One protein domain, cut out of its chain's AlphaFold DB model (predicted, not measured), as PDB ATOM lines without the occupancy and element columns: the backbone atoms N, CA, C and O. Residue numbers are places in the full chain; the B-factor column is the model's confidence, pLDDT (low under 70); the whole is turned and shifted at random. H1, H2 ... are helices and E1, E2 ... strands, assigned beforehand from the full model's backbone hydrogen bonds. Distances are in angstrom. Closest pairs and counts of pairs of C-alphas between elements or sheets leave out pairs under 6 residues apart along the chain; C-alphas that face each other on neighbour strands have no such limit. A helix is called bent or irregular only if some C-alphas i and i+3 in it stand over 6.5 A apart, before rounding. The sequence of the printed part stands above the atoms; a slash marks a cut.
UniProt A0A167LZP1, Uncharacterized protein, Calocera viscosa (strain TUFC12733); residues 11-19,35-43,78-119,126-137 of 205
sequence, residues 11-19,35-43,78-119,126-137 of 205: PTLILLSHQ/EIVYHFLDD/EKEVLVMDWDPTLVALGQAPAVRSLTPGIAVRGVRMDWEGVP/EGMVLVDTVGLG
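What this domain is: This is residues 11 to 19, 35 to 43, 78 to 119 and 126 to 137 of the 205 residues of an uncharacterized protein of Calocera viscosa (strain TUFC12733) (UniProt A0A167LZP1). A twisted sheet of four strands, E2, E1, E3 and E4, and a bent ribbon of two strands, E5 and E6, make a loose sandwich, only partly face to face, with the ribbon near the E4 side of the sheet and its strands crossing those of the sheet at 52 degrees. One short helix, H1, lies off the sheet in the stretch between E3 and E4. The printed part has 72 residues, with the elements E1, E2, E3, H1, E4, E5 and E6 along the chain; the class is mostly strand. The order E2, E1, E3, E4 in the larger sheet and the pair E5 and E6 are all antiparallel. The whole is compact, with a radius of gyration of the C-alphas of 12.9 A and spans of 37 by 32 by 18 A.

How they stand to each other: E1, residues 13 to 19, is an inner strand. Its antiparallel neighbour E2, residues 35 to 39, is an edge strand, with N 15 and O 37 2.8 A apart. E1 is also antiparallel to E3, residues 79 to 85, with N 16 and O 82 2.9 A apart. H1, residues 88 to 92, is not on the sheet; its one O i to N i+4 pair is within hydrogen-bond range. The other edge strand is E4, residues 98 to 101, antiparallel to E3 at 162 degrees, with N 83 and O 100 2.8 A apart. The chain changes sheets between E4 and E5, residues 106 to 114, whose closest C-alphas, those of Ser 101 and Ala 107, are 6.2 A apart. E5 bends by 55 degrees at residue 109. It is antiparallel to E6, residues 128 to 135, with N 112 and O 130 2.9 A apart. The closest C-alphas of E4 and E6, those of Val 99 and Val 131, are 7.8 A apart. E1 and E2 are each apart from E5 and E6.

Where its parts are: E1 begins at C-alpha 13, (198.432, 190.889, 225.844), and is 19.6 A long; E2 is 13.1 A and E3 19.2 A. H1 is 6.0 A and E4 10.5 A. E5 measures 22.4 A from first to last C-alpha, and E6 22.0 A, ending at C-alpha 135, (197.075, 213.220, 222.421).

The domain as a whole: The C-alphas farthest apart, those of Pro 119 and Gly 137, are 39.3 A apart. Residues 20 to 34, 44 to 77 and 120 to 125 are not printed; the C-alpha gaps across these cuts are 9.1 A, 25.8 A and 12.0 A. Of the links printed whole, E3 to H1, H1 to E4 and E4 to E5 are tight. Mean pLDDT of the printed part is 75.7, and residues 11 to 19, 115 to 119, 126 to 127 and 137 are under 70.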
ATOM      1  N   PRO A  11     201.700 184.696 224.021       51.19
ATOM      2  CA  PRO A  11     201.254 185.867 224.767       51.19
ATOM      3  C   PRO A  11     200.033 186.469 224.074       51.19
ATOM      4  O   PRO A  11     200.002 186.560 222.848       51.19
ATOM      5  N   THR A  12     199.035 186.868 224.856       53.19
ATOM      6  CA  THR A  12     197.771 187.420 224.333       53.19
ATOM      7  C   THR A  12     197.679 188.924 224.576       53.19
ATOM      8  O   THR A  12     196.925 189.612 223.902       53.19
ATOM      9  N   LEU A  13     198.479 189.472 225.497       49.00
ATOM     10  CA  LEU A  13     198.432 190.889 225.844       49.00
ATOM     11  C   LEU A  13     199.835 191.490 225.861       49.00
ATOM     12  O   LEU A  13     200.717 191.022 226.585       49.00
ATOM     13  N   ILE A  14     200.020 192.548 225.073       55.53
ATOM     14  CA  ILE A  14     201.220 193.383 225.097       55.53
ATOM     15  C   ILE A  14     200.821 194.737 225.679       55.53
ATOM     16  O   ILE A  14     200.022 195.469 225.091       55.53
ATOM     17  N   LEU A  15     201.358 195.061 226.852       49.12
ATOM     18  CA  LEU A  15     201.253 196.384 227.445       49.12
ATOM     19  C   LEU A  15     202.415 197.231 226.920       49.12
ATOM     20  O   LEU A  15     203.571 196.856 227.111       49.12
ATOM     21  N   LEU A  16     202.127 198.360 226.277       55.56
ATOM     22  CA  LEU A  16     203.149 199.347 225.923       55.56
ATOM     23  C   LEU A  16     202.994 200.560 226.840       55.56
ATOM     24  O   LEU A  16     201.931 201.179 226.859       55.56
ATOM     25  N   SER A  17     204.038 200.888 227.604       44.09
ATOM     26  CA  SER A  17     204.092 202.119 228.400       44.09
ATOM     27  C   SER A  17     204.908 203.188 227.669       44.09
ATOM     28  O   SER A  17     206.092 202.972 227.406       44.09
ATOM     29  N   HIS A  18     204.321 204.357 227.403       48.84
ATOM     30  CA  HIS A  18     205.050 205.564 226.993       48.84
ATOM     31  C   HIS A  18     205.224 206.516 228.189       48.84
ATOM     32  O   HIS A  18     204.387 206.562 229.095       48.84
ATOM     33  N   GLN A  19     206.333 207.263 228.223       43.62
ATOM     34  CA  GLN A  19     206.501 208.397 229.138       43.62
ATOM     35  C   GLN A  19     206.062 209.665 228.409       43.62
ATOM     36  O   GLN A  19     206.677 210.056 227.415       43.62
ATOM     37  N   GLU A  35     208.311 200.805 227.048       77.00
ATOM     38  CA  GLU A  35     208.492 199.604 227.863       77.00
ATOM     39  C   GLU A  35     207.404 198.603 227.470       77.00
ATOM     40  O   GLU A  35     206.215 198.930 227.510       77.00
ATOM     41  N   ILE A  36     207.819 197.408 227.048       76.31
ATOM     42  CA  ILE A  36     206.920 196.361 226.568       76.31
ATOM     43  C   ILE A  36     206.814 195.279 227.639       76.31
ATOM     44  O   ILE A  36     207.800 194.611 227.951       76.31
ATOM     45  N   VAL A  37     205.613 195.094 228.185       78.06
ATOM     46  CA  VAL A  37     205.312 194.050 229.170       78.06
ATOM     47  C   VAL A  37     204.364 193.039 228.540       78.06
ATOM     48  O   VAL A  37     203.294 193.393 228.048       78.06
ATOM     49  N   TYR A  38     204.761 191.770 228.550       79.12
ATOM     50  CA  TYR A  38     203.964 190.674 228.005       79.12
ATOM     51  C   TYR A  38     203.203 189.983 229.131       79.12
ATOM     52  O   TYR A  38     203.808 189.596 230.132       79.12
ATOM     53  N   HIS A  39     201.901 189.793 228.939       76.88
ATOM     54  CA  HIS A  39     201.056 189.007 229.830       76.88
ATOM     55  C   HIS A  39     200.466 187.803 229.091       76.88
ATOM     56  O   HIS A  39     199.966 187.906 227.963       76.88
ATOM     57  N   PHE A  40     200.525 186.647 229.745       77.94
ATOM     58  CA  PHE A  40     200.008 185.381 229.241       77.94
ATOM     59  C   PHE A  40     198.650 185.059 229.874       77.94
ATOM     60  O   PHE A  40     198.346 185.483 230.983       77.94
ATOM     61  N   LEU A  41     197.833 184.252 229.191       70.88
ATOM     62  CA  LEU A  41     196.533 183.800 229.719       70.88
ATOM     63  C   LEU A  41     196.655 182.956 230.994       70.88
ATOM     64  O   LEU A  41     195.719 182.899 231.788       70.88
ATOM     65  N   ASP A  42     197.801 182.298 231.169       79.88
ATOM     66  CA  ASP A  42     198.108 181.490 232.348       79.88
ATOM     67  C   ASP A  42     198.648 182.355 233.516       79.88
ATOM     68  O   ASP A  42     198.863 181.827 234.610       79.88
ATOM     69  N   ASP A  43     198.857 183.667 233.320       75.12
ATOM     70  CA  ASP A  43     199.321 184.550 234.390       75.12
ATOM     71  C   ASP A  43     198.207 184.794 235.419       75.12
ATOM     72  O   ASP A  43     197.043 185.019 235.070       75.12
ATOM     73  N   GLU A  78     201.342 209.765 235.067       70.12
ATOM     74  CA  GLU A  78     202.431 210.117 234.149       70.12
ATOM     75  C   GLU A  78     202.761 209.010 233.137       70.12
ATOM     76  O   GLU A  78     203.539 209.238 232.207       70.12
ATOM     77  N   LYS A  79     202.184 207.813 233.301       72.44
ATOM     78  CA  LYS A  79     202.448 206.675 232.419       72.44
ATOM     79  C   LYS A  79     201.318 206.496 231.429       72.44
ATOM     80  O   LYS A  79     200.158 206.312 231.795       72.44
ATOM     81  N   GLU A  80     201.685 206.506 230.159       81.25
ATOM     82  CA  GLU A  80     200.757 206.267 229.076       81.25
ATOM     83  C   GLU A  80     200.707 204.765 228.795       81.25
ATOM     84  O   GLU A  80     201.650 204.198 228.262       81.25
ATOM     85  N   VAL A  81     199.622 204.105 229.172       84.38
ATOM     86  CA  VAL A  81     199.405 202.675 228.979       84.38
ATOM     87  C   VAL A  81     198.571 202.414 227.722       84.38
ATOM     88  O   VAL A  81     197.435 202.888 227.605       84.38
ATOM     89  N   LEU A  82     199.113 201.604 226.815       87.56
ATOM     90  CA  LEU A  82     198.415 200.992 225.686       87.56
ATOM     91  C   LEU A  82     198.327 199.477 225.901       87.56
ATOM     92  O   LEU A  82     199.277 198.851 226.363       87.56
ATOM     93  N   VAL A  83     197.198 198.886 225.533       87.56
ATOM     94  CA  VAL A  83     196.950 197.443 225.569       87.56
ATOM     95  C   VAL A  83     196.736 196.965 224.147       87.56
ATOM     96  O   VAL A  83     195.834 197.451 223.466       87.56
ATOM     97  N   MET A  84     197.543 196.007 223.713       88.62
ATOM     98  CA  MET A  84     197.418 195.342 222.424       88.62
ATOM     99  C   MET A  84     196.979 193.894 222.635       88.62
ATOM    100  O   MET A  84     197.662 193.139 223.327       88.62
ATOM    101  N   ASP A  85     195.846 193.531 222.038       86.56
ATOM    102  CA  ASP A  85     195.352 192.157 221.979       86.56
ATOM    103  C   ASP A  85     196.038 191.445 220.810       86.56
ATOM    104  O   ASP A  85     195.813 191.770 219.637       86.56
ATOM    105  N   TRP A  86     196.961 190.550 221.145       83.88
ATOM    106  CA  TRP A  86     197.784 189.843 220.178       83.88
ATOM    107  C   TRP A  86     197.207 188.453 219.916       83.88
ATOM    108  O   TRP A  86     197.393 187.528 220.709       83.88
ATOM    109  N   ASP A  87     196.556 188.292 218.762       83.88
ATOM    110  CA  ASP A  87     196.151 186.984 218.253       83.88
ATOM    111  C   ASP A  87     197.045 186.574 217.072       83.88
ATOM    112  O   ASP A  87     196.880 187.081 215.958       83.88
ATOM    113  N   PRO A  88     197.972 185.622 217.264       80.69
ATOM    114  CA  PRO A  88     198.899 185.198 216.220       80.69
ATOM    115  C   PRO A  88     198.186 184.605 214.997       80.69
ATOM    116  O   PRO A  88     198.748 184.629 213.904       80.69
ATOM    117  N   THR A  89     196.965 184.085 215.151       85.12
ATOM    118  CA  THR A  89     196.187 183.552 214.028       85.12
ATOM    119  C   THR A  89     195.644 184.667 213.142       85.12
ATOM    120  O   THR A  89     195.746 184.573 211.920       85.12
ATOM    121  N   LEU A  90     195.162 185.761 213.739       83.38
ATOM    122  CA  LEU A  90     194.719 186.949 213.007       83.38
ATOM    123  C   LEU A  90     195.900 187.657 212.342       83.38
ATOM    124  O   LEU A  90     195.823 188.047 211.179       83.38
ATOM    125  N   VAL A  91     197.030 187.737 213.041       82.88
ATOM    126  CA  VAL A  91     198.266 188.298 212.488       82.88
ATOM    127  C   VAL A  91     198.764 187.488 211.291       82.88
ATOM    128  O   VAL A  91     199.156 188.065 210.279       82.88
ATOM    129  N   ALA A  92     198.700 186.156 211.356       81.88
ATOM    130  CA  ALA A  92     199.052 185.292 210.229       81.88
ATOM    131  C   ALA A  92     198.135 185.490 209.006       81.88
ATOM    132  O   ALA A  92     198.552 185.214 207.882       81.88
ATOM    133  N   LEU A  93     196.914 185.994 209.213       84.69
ATOM    134  CA  LEU A  93     195.978 186.386 208.155       84.69
ATOM    135  C   LEU A  93     196.208 187.822 207.647       84.69
ATOM    136  O   LEU A  93     195.435 188.310 206.827       84.69
ATOM    137  N   GLY A  94     197.255 188.506 208.117       81.69
ATOM    138  CA  GLY A  94     197.552 189.894 207.757       81.69
ATOM    139  C   GLY A  94     196.667 190.919 208.469       81.69
ATOM    140  O   GLY A  94     196.644 192.085 208.078       81.69
ATOM    141  N   GLN A  95     195.933 190.513 209.508       84.88
ATOM    142  CA  GLN A  95     195.072 191.414 210.260       84.88
ATOM    143  C   GLN A  95     195.865 192.114 211.372       84.88
ATOM    144  O   GLN A  95     196.581 191.481 212.149       84.88
ATOM    145  N   ALA A  96     195.724 193.439 211.463       85.00
ATOM    146  CA  ALA A  96     196.349 194.224 212.523       85.00
ATOM    147  C   ALA A  96     195.749 193.877 213.906       85.00
ATOM    148  O   ALA A  96     194.545 193.614 214.002       85.00
ATOM    149  N   PRO A  97     196.554 193.899 214.985       88.38
ATOM    150  CA  PRO A  97     196.085 193.590 216.324       88.38
ATOM    151  C   PRO A  97     195.252 194.757 216.864       88.38
ATOM    152  O   PRO A  97     195.478 195.922 216.522       88.38
ATOM    153  N   ALA A  98     194.285 194.458 217.728       87.81
ATOM    154  CA  ALA A  98     193.464 195.496 218.335       87.81
ATOM    155  C   ALA A  98     194.259 196.206 219.438       87.81
ATOM    156  O   ALA A  98     194.697 195.569 220.393       87.81
ATOM    157  N   VAL A  99     194.422 197.528 219.334       89.44
ATOM    158  CA  VAL A  99     195.125 198.338 220.342       89.44
ATOM    159  C   VAL A  99     194.160 199.318 220.997       89.44
ATOM    160  O   VAL A  99     193.343 199.950 220.328       89.44
ATOM    161  N   ARG A 100     194.248 199.451 222.320       88.56
ATOM    162  CA  ARG A 100     193.414 200.338 223.135       88.56
ATOM    163  C   ARG A 100     194.290 201.149 224.077       88.56
ATOM    164  O   ARG A 100     195.174 200.599 224.721       88.56
ATOM    165  N   SER A 101     194.024 202.445 224.196       88.44
ATOM    166  CA  SER A 101     194.651 203.269 225.230       88.44
ATOM    167  C   SER A 101     193.870 203.147 226.535       88.44
ATOM    168  O   SER A 101     192.649 203.306 226.539       88.44
ATOM    169  N   LEU A 102     194.566 202.880 227.640       85.81
ATOM    170  CA  LEU A 102     194.010 203.010 228.994       85.81
ATOM    171  C   LEU A 102     194.273 204.394 229.592       85.81
ATOM    172  O   LEU A 102     193.775 204.711 230.670       85.81
ATOM    173  N   THR A 103     195.043 205.222 228.893       83.75
ATOM    174  CA  THR A 103     195.441 206.546 229.365       83.75
ATOM    175  C   THR A 103     194.385 207.570 228.987       83.75
ATOM    176  O   THR A 103     194.108 207.749 227.793       83.75
ATOM    177  N   PRO A 104     193.810 208.291 229.964       80.88
ATOM    178  CA  PRO A 104     192.906 209.388 229.672       80.88
ATOM    179  C   PRO A 104     193.592 210.435 228.793       80.88
ATOM    180  O   PRO A 104     194.679 210.914 229.101       80.88
ATOM    181  N   GLY A 105     192.932 210.825 227.703       80.12
ATOM    182  CA  GLY A 105     193.448 211.860 226.812       80.12
ATOM    183  C   GLY A 105     194.428 211.367 225.746       80.12
ATOM    184  O   GLY A 105     195.024 212.205 225.077       80.12
ATOM    185  N   ILE A 106     194.565 210.057 225.534       85.06
ATOM    186  CA  ILE A 106     195.262 209.489 224.373       85.06
ATOM    187  C   ILE A 106     194.282 208.616 223.608       85.06
ATOM    188  O   ILE A 106     193.683 207.709 224.182       85.06
ATOM    189  N   ALA A 107     194.140 208.875 222.312       83.81
ATOM    190  CA  ALA A 107     193.378 208.027 221.411       83.81
ATOM    191  C   ALA A 107     194.318 207.287 220.456       83.81
ATOM    192  O   ALA A 107     195.301 207.848 219.972       83.81
ATOM    193  N   VAL A 108     194.005 206.022 220.182       87.12
ATOM    194  CA  VAL A 108     194.671 205.238 219.137       87.12
ATOM    195  C   VAL A 108     193.977 205.561 217.818       87.12
ATOM    196  O   VAL A 108     192.777 205.339 217.691       87.12
ATOM    197  N   ARG A 109     194.719 206.113 216.858       84.19
ATOM    198  CA  ARG A 109     194.222 206.482 215.524       84.19
ATOM    199  C   ARG A 109     194.331 205.319 214.546       84.19
ATOM    200  O   ARG A 109     193.444 205.120 213.728       84.19
ATOM    201  N   GLY A 110     195.407 204.544 214.630       84.88
ATOM    202  CA  GLY A 110     195.648 203.446 213.705       84.88
ATOM    203  C   GLY A 110     196.683 202.466 214.228       84.88
ATOM    204  O   GLY A 110     197.528 202.808 215.053       84.88
ATOM    205  N   VAL A 111     196.606 201.237 213.732       87.81
ATOM    206  CA  VAL A 111     197.590 200.190 213.986       87.81
ATOM    207  C   VAL A 111     197.954 199.614 212.634       87.81
ATOM    208  O   VAL A 111     197.086 199.112 211.923       87.81
ATOM    209  N   ARG A 112     199.225 199.721 212.258       85.69
ATOM    210  CA  ARG A 112     199.739 199.161 211.008       85.69
ATOM    211  C   ARG A 112     200.850 198.174 211.322       85.69
ATOM    212  O   ARG A 112     201.688 198.430 212.185       85.69
ATOM    213  N   MET A 113     200.835 197.041 210.633       81.19
ATOM    214  CA  MET A 113     201.953 196.112 210.646       81.19
ATOM    215  C   MET A 113     202.840 196.424 209.461       81.19
ATOM    216  O   MET A 113     202.384 196.358 208.321       81.19
ATOM    217  N   ASP A 114     204.089 196.763 209.742       77.44
ATOM    218  CA  ASP A 114     205.104 196.841 208.711       77.44
ATOM    219  C   ASP A 114     205.904 195.539 208.722       77.44
ATOM    220  O   ASP A 114     206.620 195.214 209.677       77.44
ATOM    221  N   TRP A 115     205.706 194.754 207.669       67.44
ATOM    222  CA  TRP A 115     206.485 193.553 207.385       67.44
ATOM    223  C   TRP A 115     207.482 193.795 206.241       67.44
ATOM    224  O   TRP A 115     208.311 192.928 205.951       67.44
ATOM    225  N   GLU A 116     207.429 194.962 205.594       53.81
ATOM    226  CA  GLU A 116     207.999 195.214 204.276       53.81
ATOM    227  C   GLU A 116     209.237 196.118 204.393       53.81
ATOM    228  O   GLU A 116     209.211 197.330 204.222       53.81
ATOM    229  N   GLY A 117     210.379 195.506 204.714       48.34
ATOM    230  CA  GLY A 117     211.645 196.242 204.835       48.34
ATOM    231  C   GLY A 117     212.798 195.459 205.449       48.34
ATOM    232  O   GLY A 117     213.951 195.883 205.374       48.34
ATOM    233  N   VAL A 118     212.522 194.283 206.016       44.59
ATOM    234  CA  VAL A 118     213.556 193.399 206.552       44.59
ATOM    235  C   VAL A 118     213.760 192.237 205.575       44.59
ATOM    236  O   VAL A 118     212.854 191.421 205.406       44.59
ATOM    237  N   PRO A 119     214.920 192.128 204.901       40.62
ATOM    238  CA  PRO A 119     215.155 191.043 203.952       40.62
ATOM    239  C   PRO A 119     215.091 189.676 204.661       40.62
ATOM    240  O   PRO A 119     215.938 189.380 205.506       40.62
ATOM    241  N   GLU A 126     210.499 188.962 213.929       62.41
ATOM    242  CA  GLU A 126     209.568 189.926 214.525       62.41
ATOM    243  C   GLU A 126     209.063 190.936 213.490       62.41
ATOM    244  O   GLU A 126     209.853 191.667 212.894       62.41
ATOM    245  N   GLY A 127     207.743 190.974 213.285       69.00
ATOM    246  CA  GLY A 127     207.090 192.072 212.577       69.00
ATOM    247  C   GLY A 127     207.053 193.316 213.464       69.00
ATOM    248  O   GLY A 127     206.902 193.205 214.683       69.00
ATOM    249  N   MET A 128     207.185 194.500 212.866       78.56
ATOM    250  CA  MET A 128     207.055 195.755 213.601       78.56
ATOM    251  C   MET A 128     205.595 196.208 213.570       78.56
ATOM    252  O   MET A 128     204.994 196.345 212.505       78.56
ATOM    253  N   VAL A 129     205.021 196.467 214.743       82.75
ATOM    254  CA  VAL A 129     203.696 197.083 214.859       82.75
ATOM    255  C   VAL A 129     203.888 198.567 215.123       82.75
ATOM    256  O   VAL A 129     204.471 198.947 216.137       82.75
ATOM    257  N   LEU A 130     203.395 199.414 214.221       84.94
ATOM    258  CA  LEU A 130     203.364 200.855 214.426       84.94
ATOM    259  C   LEU A 130     201.964 201.237 214.901       84.94
ATOM    260  O   LEU A 130     200.970 201.013 214.205       84.94
ATOM    261  N   VAL A 131     201.905 201.825 216.091       87.88
ATOM    262  CA  VAL A 131     200.675 202.356 216.676       87.88
ATOM    263  C   VAL A 131     200.703 203.870 216.529       87.88
ATOM    264  O   VAL A 131     201.545 204.542 217.119       87.88
ATOM    265  N   ASP A 132     199.774 204.404 215.745       84.88
ATOM    266  CA  ASP A 132     199.557 205.841 215.661       84.88
ATOM    267  C   ASP A 132     198.633 206.263 216.794       84.88
ATOM    268  O   ASP A 132     197.467 205.866 216.852       84.88
ATOM    269  N   THR A 133     199.145 207.108 217.679       86.69
ATOM    270  CA  THR A 133     198.384 207.694 218.781       86.69
ATOM    271  C   THR A 133     198.295 209.201 218.637       86.69
ATOM    272  O   THR A 133     199.203 209.857 218.130       86.69
ATOM    273  N   VAL A 134     197.206 209.768 219.138       83.38
ATOM    274  CA  VAL A 134     196.983 211.209 219.190       83.38
ATOM    275  C   VAL A 134     196.631 211.624 220.614       83.38
ATOM    276  O   VAL A 134     195.719 211.079 221.238       83.38
ATOM    277  N   GLY A 135     197.373 212.598 221.137       84.44
ATOM    278  CA  GLY A 135     197.075 213.220 222.421       84.44
ATOM    279  C   GLY A 135     195.904 214.188 222.273       84.44
ATOM    280  O   GLY A 135     195.980 215.161 221.527       84.44
ATOM    281  N   LEU A 136     194.823 213.958 223.007       75.44
ATOM    282  CA  LEU A 136     193.649 214.835 223.059       75.44
ATOM    283  C   LEU A 136     193.896 216.102 223.900       75.44
ATOM    284  O   LEU A 136     193.084 217.033 223.876       75.44
ATOM    285  N   GLY A 137     195.043 216.163 224.588       67.00
ATOM    286  CA  GLY A 137     195.343 217.153 225.614       67.00
ATOM    287  C   GLY A 137     194.503 216.841 226.846       67.00
ATOM    288  O   GLY A 137     193.278 216.827 226.766       67.00
TER     289      GLY A 137